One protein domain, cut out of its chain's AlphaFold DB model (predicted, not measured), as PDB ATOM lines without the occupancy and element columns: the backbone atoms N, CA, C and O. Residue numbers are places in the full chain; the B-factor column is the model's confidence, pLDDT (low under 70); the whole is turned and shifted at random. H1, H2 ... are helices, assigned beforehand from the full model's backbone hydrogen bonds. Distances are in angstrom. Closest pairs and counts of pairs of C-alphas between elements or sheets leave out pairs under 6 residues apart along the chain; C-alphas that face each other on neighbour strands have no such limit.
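AT A GLANCE: This is residues 2 to 22 and 58 to 117 of the 155 residues of the protein "Hypothetical protein" of Haptolina ericina (UniProt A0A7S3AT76). Little regular structure is present: a short helix, H1, stands at one end, then a long unnamed stretch, residues 58 to 91, loops out and folds back to the long helix H2, whose residues 107 to 114 stick out with the tail to 117. The printed part has 81 residues with two named helices, H1 then H2, and no named strand; the class is all helix, with 30 residues in named elements. It is loose, with a radius of gyration of the C-alphas of 15.7 A, and spans 49 by 33 by 19 A.

HOW THE PARTS SIT: H1, residues 6 to 12, and H2, residues 92 to 114, are apart. In both, every O i to N i+4 pair is within hydrogen-bond range.

IN THESE COORDINATES: H1 begins at C-alpha 6 (49.863, 3.353, -28.430) and is 9.9 A long. H2 is 32.6 A long and ends at C-alpha 114 (43.171, -1.481, -63.220).

THE WHOLE: The C-alphas of Cys 14 and Cys 117, the two farthest apart, are 49.5 A apart. Residues 23 to 57 are not printed; C-alphas 22 and 58 are 16.4 A apart across this cut. The pLDDT is under 70 at residues 2 to 3, 16 to 21, 69 to 88 and 116 to 117.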
ATOM      1  N   ALA A   2      48.118  -1.754 -35.671       59.50
ATOM      2  CA  ALA A   2      47.877  -0.705 -34.682       59.50
ATOM      3  C   ALA A   2      49.113   0.199 -34.530       59.50
ATOM      4  O   ALA A   2      50.229  -0.227 -34.825       59.50
ATOM      5  N   TYR A   3      48.921   1.443 -34.082       69.50
ATOM      6  CA  TYR A   3      50.013   2.362 -33.746       69.50
ATOM      7  C   TYR A   3      50.925   1.737 -32.674       69.50
ATOM      8  O   TYR A   3      50.468   1.384 -31.590       69.50
ATOM      9  N   ASN A   4      52.215   1.580 -32.975       73.19
ATOM     10  CA  ASN A   4      53.172   0.821 -32.160       73.19
ATOM     11  C   ASN A   4      53.446   1.433 -30.775       73.19
ATOM     12  O   ASN A   4      53.676   0.697 -29.821       73.19
ATOM     13  N   ARG A   5      53.389   2.763 -30.640       77.56
ATOM     14  CA  ARG A   5      53.590   3.458 -29.353       77.56
ATOM     15  C   ARG A   5      52.292   3.676 -28.574       77.56
ATOM     16  O   ARG A   5      52.302   4.335 -27.536       77.56
ATOM     17  N   LEU A   6      51.168   3.131 -29.051       74.56
ATOM     18  CA  LEU A   6      49.863   3.353 -28.430       74.56
ATOM     19  C   LEU A   6      49.845   2.886 -26.978       74.56
ATOM     20  O   LEU A   6      49.398   3.629 -26.113       74.56
ATOM     21  N   ALA A   7      50.371   1.689 -26.711       78.25
ATOM     22  CA  ALA A   7      50.398   1.119 -25.369       78.25
ATOM     23  C   ALA A   7      51.174   2.010 -24.381       78.25
ATOM     24  O   ALA A   7      50.681   2.295 -23.294       78.25
ATOM     25  N   GLU A   8      52.342   2.518 -24.791       84.75
ATOM     26  CA  GLU A   8      53.153   3.447 -23.992       84.75
ATOM     27  C   GLU A   8      52.376   4.736 -23.683       84.75
ATOM     28  O   GLU A   8      52.352   5.205 -22.545       84.75
ATOM     29  N   HIS A   9      51.713   5.312 -24.689       84.50
ATOM     30  CA  HIS A   9      50.944   6.545 -24.524       84.50
ATOM     31  C   HIS A   9      49.700   6.343 -23.656       84.50
ATOM     32  O   HIS A   9      49.418   7.181 -22.804       84.50
ATOM     33  N   MET A  10      48.991   5.226 -23.819       82.75
ATOM     34  CA  MET A  10      47.845   4.873 -22.982       82.75
ATOM     35  C   MET A  10      48.247   4.694 -21.518       82.75
ATOM     36  O   MET A  10      47.553   5.194 -20.634       82.75
ATOM     37  N   GLN A  11      49.388   4.048 -21.264       84.81
ATOM     38  CA  GLN A  11      49.922   3.886 -19.915       84.81
ATOM     39  C   GLN A  11      50.304   5.235 -19.295       84.81
ATOM     40  O   GLN A  11      49.929   5.507 -18.156       84.81
ATOM     41  N   LYS A  12      50.994   6.107 -20.043       88.81
ATOM     42  CA  LYS A  12      51.317   7.473 -19.588       88.81
ATOM     43  C   LYS A  12      50.071   8.320 -19.325       88.81
ATOM     44  O   LYS A  12      50.086   9.149 -18.424       88.81
ATOM     45  N   ALA A  13      49.012   8.115 -20.105       85.19
ATOM     46  CA  ALA A  13      47.730   8.797 -19.951       85.19
ATOM     47  C   ALA A  13      46.815   8.145 -18.897       85.19
ATOM     48  O   ALA A  13      45.679   8.584 -18.733       85.19
ATOM     49  N   CYS A  14      47.288   7.107 -18.196       81.44
ATOM     50  CA  CYS A  14      46.526   6.367 -17.189       81.44
ATOM     51  C   CYS A  14      45.177   5.833 -17.709       81.44
ATOM     52  O   CYS A  14      44.204   5.746 -16.957       81.44
ATOM     53  N   VAL A  15      45.101   5.469 -18.993       81.75
ATOM     54  CA  VAL A  15      43.894   4.868 -19.571       81.75
ATOM     55  C   VAL A  15      43.815   3.411 -19.127       81.75
ATOM     56  O   VAL A  15      44.720   2.621 -19.398       81.75
ATOM     57  N   LEU A  16      42.730   3.059 -18.438       68.75
ATOM     58  CA  LEU A  16      42.516   1.718 -17.902       68.75
ATOM     59  C   LEU A  16      42.345   0.706 -19.044       68.75
ATOM     60  O   LEU A  16      41.481   0.861 -19.905       68.75
ATOM     61  N   THR A  17      43.167  -0.341 -19.035       68.75
ATOM     62  CA  THR A  17      42.966  -1.545 -19.844       68.75
ATOM     63  C   THR A  17      42.230  -2.593 -19.000       68.75
ATOM     64  O   THR A  17      42.567  -2.762 -17.826       68.75
ATOM     65  N   PRO A  18      41.226  -3.306 -19.545       66.69
ATOM     66  CA  PRO A  18      40.788  -3.335 -20.947       66.69
ATOM     67  C   PRO A  18      39.957  -2.106 -21.379       66.69
ATOM     68  O   PRO A  18      39.224  -1.527 -20.584       66.69
ATOM     69  N   LEU A  19      40.026  -1.740 -22.670       64.44
ATOM     70  CA  LEU A  19      39.268  -0.617 -23.268       64.44
ATOM     71  C   LEU A  19      37.743  -0.853 -23.351       64.44
ATOM     72  O   LEU A  19      37.023  -0.054 -23.945       64.44
ATOM     73  N   THR A  20      37.232  -1.934 -22.762       60.84
ATOM     74  CA  THR A  20      35.810  -2.312 -22.774       60.84
ATOM     75  C   THR A  20      34.916  -1.330 -22.006       60.84
ATOM     76  O   THR A  20      33.700  -1.376 -22.140       60.84
ATOM     77  N   SER A  21      35.497  -0.422 -21.217       63.69
ATOM     78  CA  SER A  21      34.779   0.581 -20.413       63.69
ATOM     79  C   SER A  21      34.673   1.956 -21.095       63.69
ATOM     80  O   SER A  21      34.650   2.984 -20.418       63.69
ATOM     81  N   ASN A  22      34.658   2.006 -22.429       72.12
ATOM     82  CA  ASN A  22      34.494   3.256 -23.170       72.12
ATOM     83  C   ASN A  22      32.999   3.587 -23.360       72.12
ATOM     84  O   ASN A  22      32.338   2.983 -24.196       72.12
ATOM     85  N   MET A  58      23.550  13.358 -30.350       81.25
ATOM     86  CA  MET A  58      23.119  12.142 -31.031       81.25
ATOM     87  C   MET A  58      24.325  11.336 -31.492       81.25
ATOM     88  O   MET A  58      25.329  11.892 -31.941       81.25
ATOM     89  N   LEU A  59      24.192  10.013 -31.446       85.94
ATOM     90  CA  LEU A  59      25.190   9.119 -32.013       85.94
ATOM     91  C   LEU A  59      25.287   9.315 -33.525       85.94
ATOM     92  O   LEU A  59      24.288   9.513 -34.222       85.94
ATOM     93  N   LEU A  60      26.513   9.239 -34.041       87.12
ATOM     94  CA  LEU A  60      26.751   9.273 -35.476       87.12
ATOM     95  C   LEU A  60      26.084   8.043 -36.113       87.12
ATOM     96  O   LEU A  60      26.386   6.939 -35.680       87.12
ATOM     97  N   PRO A  61      25.230   8.171 -37.141       90.44
ATOM     98  CA  PRO A  61      24.651   7.005 -37.803       90.44
ATOM     99  C   PRO A  61      25.743   6.056 -38.333       90.44
ATOM    100  O   PRO A  61      26.710   6.554 -38.921       90.44
ATOM    101  N   PRO A  62      25.590   4.720 -38.233       89.56
ATOM    102  CA  PRO A  62      26.591   3.765 -38.723       89.56
ATOM    103  C   PRO A  62      26.974   3.985 -40.191       89.56
ATOM    104  O   PRO A  62      28.133   3.868 -40.566       89.56
ATOM    105  N   SER A  63      26.022   4.410 -41.031       87.25
ATOM    106  CA  SER A  63      26.255   4.712 -42.451       87.25
ATOM    107  C   SER A  63      27.180   5.907 -42.709       87.25
ATOM    108  O   SER A  63      27.613   6.106 -43.841       87.25
ATOM    109  N   LYS A  64      27.410   6.751 -41.698       87.12
ATOM    110  CA  LYS A  64      28.327   7.895 -41.752       87.12
ATOM    111  C   LYS A  64      29.661   7.593 -41.064       87.12
ATOM    112  O   LYS A  64      30.518   8.469 -41.013       87.12
ATOM    113  N   PHE A  65      29.834   6.386 -40.527       86.94
ATOM    114  CA  PHE A  65      31.058   5.978 -39.859       86.94
ATOM    115  C   PHE A  65      32.108   5.555 -40.896       86.94
ATOM    116  O   PHE A  65      31.921   4.593 -41.639       86.94
ATOM    117  N   LEU A  66      33.200   6.316 -40.977       83.12
ATOM    118  CA  LEU A  66      34.232   6.167 -42.004       83.12
ATOM    119  C   LEU A  66      35.542   5.637 -41.408       83.12
ATOM    120  O   LEU A  66      35.871   5.973 -40.269       83.12
ATOM    121  N   PRO A  67      36.330   4.863 -42.178       77.25
ATOM    122  CA  PRO A  67      37.679   4.502 -41.772       77.25
ATOM    123  C   PRO A  67      38.546   5.754 -41.616       77.25
ATOM    124  O   PRO A  67      38.546   6.644 -42.468       77.25
ATOM    125  N   PHE A  68      39.301   5.816 -40.521       73.19
ATOM    126  CA  PHE A  68      40.209   6.927 -40.255       73.19
ATOM    127  C   PHE A  68      41.478   6.785 -41.102       73.19
ATOM    128  O   PHE A  68      42.286   5.882 -40.869       73.19
ATOM    129  N   HIS A  69      41.652   7.674 -42.081       67.81
ATOM    130  CA  HIS A  69      42.843   7.742 -42.922       67.81
ATOM    131  C   HIS A  69      43.741   8.897 -42.483       67.81
ATOM    132  O   HIS A  69      43.318  10.050 -42.465       67.81
ATOM    133  N   VAL A  70      44.997   8.582 -42.171       62.62
ATOM    134  CA  VAL A  70      46.031   9.592 -41.932       62.62
ATOM    135  C   VAL A  70      46.662   9.962 -43.278       62.62
ATOM    136  O   VAL A  70      47.093   9.052 -43.998       62.62
ATOM    137  N   PRO A  71      46.721  11.258 -43.644       57.97
ATOM    138  CA  PRO A  71      47.431  11.712 -44.836       57.97
ATOM    139  C   PRO A  71      48.889  11.239 -44.842       57.97
ATOM    140  O   PRO A  71      49.562  11.251 -43.811       57.97
ATOM    141  N   ALA A  72      49.373  10.816 -46.011       51.88
ATOM    142  CA  ALA A  72      50.693  10.201 -46.177       51.88
ATOM    143  C   ALA A  72      51.867  11.143 -45.846       51.88
ATOM    144  O   ALA A  72      52.960  10.664 -45.550       51.88
ATOM    145  N   ASP A  73      51.627  12.455 -45.848       55.16
ATOM    146  CA  ASP A  73      52.664  13.483 -45.706       55.16
ATOM    147  C   ASP A  73      53.008  13.812 -44.244       55.16
ATOM    148  O   ASP A  73      53.964  14.537 -43.986       55.16
ATOM    149  N   LEU A  74      52.254  13.283 -43.266       54.56
ATOM    150  CA  LEU A  74      52.468  13.615 -41.852       54.56
ATOM    151  C   LEU A  74      53.657  12.881 -41.213       54.56
ATOM    152  O   LEU A  74      54.270  13.420 -40.294       54.56
ATOM    153  N   HIS A  75      53.968  11.649 -41.635       52.72
ATOM    154  CA  HIS A  75      55.100  10.894 -41.087       52.72
ATOM    155  C   HIS A  75      55.455   9.680 -41.968       52.72
ATOM    156  O   HIS A  75      54.547   8.944 -42.361       52.72
ATOM    157  N   PRO A  76      56.745   9.381 -42.228       54.25
ATOM    158  CA  PRO A  76      57.150   8.231 -43.045       54.25
ATOM    159  C   PRO A  76      56.689   6.874 -42.481       54.25
ATOM    160  O   PRO A  76      56.395   5.979 -43.274       54.25
ATOM    161  N   ASP A  77      56.550   6.758 -41.151       53.44
ATOM    162  CA  ASP A  77      56.027   5.560 -40.460       53.44
ATOM    163  C   ASP A  77      54.503   5.572 -40.229       53.44
ATOM    164  O   ASP A  77      53.952   4.603 -39.699       53.44
ATOM    165  N   ALA A  78      53.797   6.657 -40.575       51.19
ATOM    166  CA  ALA A  78      52.340   6.637 -40.504       51.19
ATOM    167  C   ALA A  78      51.835   5.613 -41.522       51.19
ATOM    168  O   ALA A  78      52.274   5.596 -42.672       51.19
ATOM    169  N   LEU A  79      50.934   4.731 -41.087       52.31
ATOM    170  CA  LEU A  79      50.355   3.681 -41.920       52.31
ATOM    171  C   LEU A  79      49.627   4.322 -43.103       52.31
ATOM    172  O   LEU A  79      48.466   4.713 -43.014       52.31
ATOM    173  N   ARG A  80      50.365   4.460 -44.204       51.09
ATOM    174  CA  ARG A  80      49.967   5.189 -45.403       51.09
ATOM    175  C   ARG A  80      48.638   4.656 -45.905       51.09
ATOM    176  O   ARG A  80      48.555   3.492 -46.294       51.09
ATOM    177  N   GLY A  81      47.608   5.497 -45.890       47.91
ATOM    178  CA  GLY A  81      46.364   5.253 -46.618       47.91
ATOM    179  C   GLY A  81      45.588   3.984 -46.245       47.91
ATOM    180  O   GLY A  81      44.595   3.703 -46.905       47.91
ATOM    181  N   LYS A  82      45.967   3.234 -45.204       53.12
ATOM    182  CA  LYS A  82      45.189   2.098 -44.697       53.12
ATOM    183  C   LYS A  82      44.479   2.540 -43.433       53.12
ATOM    184  O   LYS A  82      45.136   2.845 -42.441       53.12
ATOM    185  N   GLY A  83      43.149   2.576 -43.504       56.09
ATOM    186  CA  GLY A  83      42.297   2.866 -42.360       56.09
ATOM    187  C   GLY A  83      42.756   2.060 -41.151       56.09
ATOM    188  O   GLY A  83      42.943   0.843 -41.241       56.09
ATOM    189  N   VAL A  84      43.017   2.742 -40.041       61.06
ATOM    190  CA  VAL A  84      43.389   2.058 -38.804       61.06
ATOM    191  C   VAL A  84      42.108   1.470 -38.223       61.06
ATOM    192  O   VAL A  84      41.157   2.209 -37.970       61.06
ATOM    193  N   SER A  85      42.065   0.145 -38.044       63.59
ATOM    194  CA  SER A  85      40.947  -0.494 -37.348       63.59
ATOM    195  C   SER A  85      40.774   0.159 -35.980       63.59
ATOM    196  O   SER A  85      41.776   0.423 -35.311       63.59
ATOM    197  N   PRO A  86      39.539   0.440 -35.555       67.00
ATOM    198  CA  PRO A  86      39.305   1.048 -34.261       67.00
ATOM    199  C   PRO A  86      39.891   0.182 -33.140       67.00
ATOM    200  O   PRO A  86      39.819  -1.043 -33.177       67.00
ATOM    201  N   MET A  87      40.519   0.846 -32.169       67.38
ATOM    202  CA  MET A  87      41.246   0.202 -31.064       67.38
ATOM    203  C   MET A  87      40.324  -0.280 -29.940       67.38
ATOM    204  O   MET A  87      40.732  -1.092 -29.116       67.38
ATOM    205  N   CYS A  88      39.106   0.256 -29.886       68.88
ATOM    206  CA  CYS A  88      38.051  -0.198 -28.989       68.88
ATOM    207  C   CYS A  88      37.146  -1.172 -29.739       68.88
ATOM    208  O   CYS A  88      36.983  -1.050 -30.955       68.88
ATOM    209  N   GLU A  89      36.519  -2.086 -29.006       72.69
ATOM    210  CA  GLU A  89      35.432  -2.890 -29.552       72.69
ATOM    211  C   GLU A  89      34.307  -1.958 -30.016       72.69
ATOM    212  O   GLU A  89      33.854  -1.077 -29.280       72.69
ATOM    213  N   LEU A  90      33.915  -2.109 -31.278       79.06
ATOM    214  CA  LEU A  90      32.774  -1.403 -31.840       79.06
ATOM    215  C   LEU A  90      31.531  -2.268 -31.691       79.06
ATOM    216  O   LEU A  90      31.632  -3.482 -31.863       79.06
ATOM    217  N   PRO A  91      30.353  -1.659 -31.486       86.62
ATOM    218  CA  PRO A  91      29.097  -2.366 -31.666       86.62
ATOM    219  C   PRO A  91      29.016  -2.966 -33.073       86.62
ATOM    220  O   PRO A  91      29.481  -2.354 -34.044       86.62
ATOM    221  N   ASP A  92      28.371  -4.125 -33.183       86.81
ATOM    222  CA  ASP A  92      28.305  -4.916 -34.418       86.81
ATOM    223  C   ASP A  92      27.819  -4.104 -35.626       86.81
ATOM    224  O   ASP A  92      28.356  -4.231 -36.727       86.81
ATOM    225  N   GLU A  93      26.855  -3.202 -35.418       89.56
ATOM    226  CA  GLU A  93      26.321  -2.330 -36.470       89.56
ATOM    227  C   GLU A  93      27.392  -1.409 -37.074       89.56
ATOM    228  O   GLU A  93      27.494  -1.273 -38.298       89.56
ATOM    229  N   TYR A  94      28.226  -0.801 -36.227       88.44
ATOM    230  CA  TYR A  94      29.303   0.088 -36.662       88.44
ATOM    231  C   TYR A  94      30.473  -0.700 -37.250       88.44
ATOM    232  O   TYR A  94      31.061  -0.262 -38.241       88.44
ATOM    233  N   ALA A  95      30.786  -1.872 -36.693       86.31
ATOM    234  CA  ALA A  95      31.813  -2.759 -37.231       86.31
ATOM    235  C   ALA A  95      31.450  -3.249 -38.647       86.31
ATOM    236  O   ALA A  95      32.277  -3.185 -39.565       86.31
ATOM    237  N   ALA A  96      30.195  -3.659 -38.860       89.19
ATOM    238  CA  ALA A  96      29.689  -4.069 -40.168       89.19
ATOM    239  C   ALA A  96      29.684  -2.907 -41.173       89.19
ATOM    240  O   ALA A  96      30.117  -3.074 -42.320       89.19
ATOM    241  N   ALA A  97      29.242  -1.717 -40.750       90.06
ATOM    242  CA  ALA A  97      29.256  -0.523 -41.592       90.06
ATOM    243  C   ALA A  97      30.685  -0.126 -42.001       90.06
ATOM    244  O   ALA A  97      30.937   0.107 -43.187       90.06
ATOM    245  N   LEU A  98      31.633  -0.140 -41.057       87.62
ATOM    246  CA  LEU A  98      33.042   0.157 -41.312       87.62
ATOM    247  C   LEU A  98      33.666  -0.833 -42.305       87.62
ATOM    248  O   LEU A  98      34.364  -0.419 -43.236       87.62
ATOM    249  N   SER A  99      33.407  -2.131 -42.125       87.19
ATOM    250  CA  SER A  99      33.883  -3.189 -43.024       87.19
ATOM    251  C   SER A  99      33.362  -2.977 -44.448       87.19
ATOM    252  O   SER A  99      34.141  -2.903 -45.402       87.19
ATOM    253  N   LYS A 100      32.051  -2.741 -44.589       90.06
ATOM    254  CA  LYS A 100      31.406  -2.448 -45.875       90.06
ATOM    255  C   LYS A 100      31.983  -1.200 -46.547       90.06
ATOM    256  O   LYS A 100      32.205  -1.204 -47.760       90.06
ATOM    257  N   GLN A 101      32.223  -0.130 -45.790       87.94
ATOM    258  CA  GLN A 101      32.813   1.107 -46.308       87.94
ATOM    259  C   GLN A 101      34.249   0.879 -46.797       87.94
ATOM    260  O   GLN A 101      34.610   1.313 -47.890       87.94
ATOM    261  N   SER A 102      35.043   0.157 -46.006       85.94
ATOM    262  CA  SER A 102      36.439  -0.154 -46.318       85.94
ATOM    263  C   SER A 102      36.554  -1.043 -47.556       85.94
ATOM    264  O   SER A 102      37.399  -0.791 -48.410       85.94
ATOM    265  N   GLN A 103      35.665  -2.030 -47.708       88.44
ATOM    266  CA  GLN A 103      35.612  -2.886 -48.895       88.44
ATOM    267  C   GLN A 103      35.232  -2.099 -50.156       88.44
ATOM    268  O   GLN A 103      35.853  -2.282 -51.198       88.44
ATOM    269  N   ARG A 104      34.251  -1.189 -50.067       88.38
ATOM    270  CA  ARG A 104      33.884  -0.303 -51.187       88.38
ATOM    271  C   ARG A 104      35.048   0.580 -51.622       88.38
ATOM    272  O   ARG A 104      35.276   0.741 -52.815       88.38
ATOM    273  N   LEU A 105      35.781   1.132 -50.658       84.50
ATOM    274  CA  LEU A 105      36.944   1.969 -50.925       84.50
ATOM    275  C   LEU A 105      38.086   1.158 -51.554       84.50
ATOM    276  O   LEU A 105      38.700   1.626 -52.508       84.50
ATOM    277  N   ALA A 106      38.331  -0.064 -51.075       84.88
ATOM    278  CA  ALA A 106      39.321  -0.964 -51.662       84.88
ATOM    279  C   ALA A 106      38.963  -1.358 -53.105       84.88
ATOM    280  O   ALA A 106      39.815  -1.254 -53.980       84.88
ATOM    281  N   ALA A 107      37.703  -1.723 -53.368       87.88
ATOM    282  CA  ALA A 107      37.232  -2.055 -54.713       87.88
ATOM    283  C   ALA A 107      37.376  -0.867 -55.679       87.88
ATOM    284  O   ALA A 107      37.842  -1.031 -56.800       87.88
ATOM    285  N   PHE A 108      37.051   0.346 -55.221       85.75
ATOM    286  CA  PHE A 108      37.238   1.562 -56.013       85.75
ATOM    287  C   PHE A 108      38.721   1.851 -56.307       85.75
ATOM    288  O   PHE A 108      39.076   2.225 -57.421       85.75
ATOM    289  N   GLN A 109      39.611   1.658 -55.328       82.75
ATOM    290  CA  GLN A 109      41.056   1.799 -55.545       82.75
ATOM    291  C   GLN A 109      41.597   0.754 -56.528       82.75
ATOM    292  O   GLN A 109      42.452   1.079 -57.353       82.75
ATOM    293  N   GLU A 110      41.102  -0.479 -56.453       85.62
ATOM    294  CA  GLU A 110      41.458  -1.548 -57.383       85.62
ATOM    295  C   GLU A 110      40.999  -1.209 -58.805       85.62
ATOM    296  O   GLU A 110      41.810  -1.259 -59.731       85.62
ATOM    297  N   GLU A 111      39.758  -0.748 -58.971       85.44
ATOM    298  CA  GLU A 111      39.227  -0.269 -60.251       85.44
ATOM    299  C   GLU A 111      40.099   0.860 -60.827       85.44
ATOM    300  O   GLU A 111      40.576   0.752 -61.958       85.44
ATOM    301  N   LEU A 112      40.435   1.875 -60.022       79.19
ATOM    302  CA  LEU A 112      41.349   2.950 -60.429       79.19
ATOM    303  C   LEU A 112      42.736   2.440 -60.839       79.19
ATOM    304  O   LEU A 112      43.333   2.957 -61.785       79.19
ATOM    305  N   SER A 113      43.264   1.434 -60.140       78.94
ATOM    306  CA  SER A 113      44.561   0.841 -60.475       78.94
ATOM    307  C   SER A 113      44.516   0.015 -61.766       78.94
ATOM    308  O   SER A 113      45.477   0.029 -62.537       78.94
ATOM    309  N   SER A 114      43.385  -0.647 -62.035       80.31
ATOM    310  CA  SER A 114      43.171  -1.481 -63.220       80.31
ATOM    311  C   SER A 114      43.061  -0.669 -64.512       80.31
ATOM    312  O   SER A 114      43.440  -1.149 -65.578       80.31
ATOM    313  N   LEU A 115      42.630   0.592 -64.413       76.56
ATOM    314  CA  LEU A 115      42.409   1.488 -65.550       76.56
ATOM    315  C   LEU A 115      43.695   1.973 -66.249       76.56
ATOM    316  O   LEU A 115      43.581   2.776 -67.169       76.56
ATOM    317  N   GLN A 116      44.894   1.531 -65.827       62.09
ATOM    318  CA  GLN A 116      46.216   1.897 -66.385       62.09
ATOM    319  C   GLN A 116      46.259   3.318 -66.981       62.09
ATOM    320  O   GLN A 116      46.629   3.531 -68.134       62.09
ATOM    321  N   CYS A 117      45.838   4.313 -66.195       65.69
ATOM    322  CA  CYS A 117      45.768   5.687 -66.676       65.69
ATOM    323  C   CYS A 117      47.170   6.247 -66.942       65.69
ATOM    324  O   CYS A 117      48.085   6.090 -66.121       65.69
TER     325      CYS A 117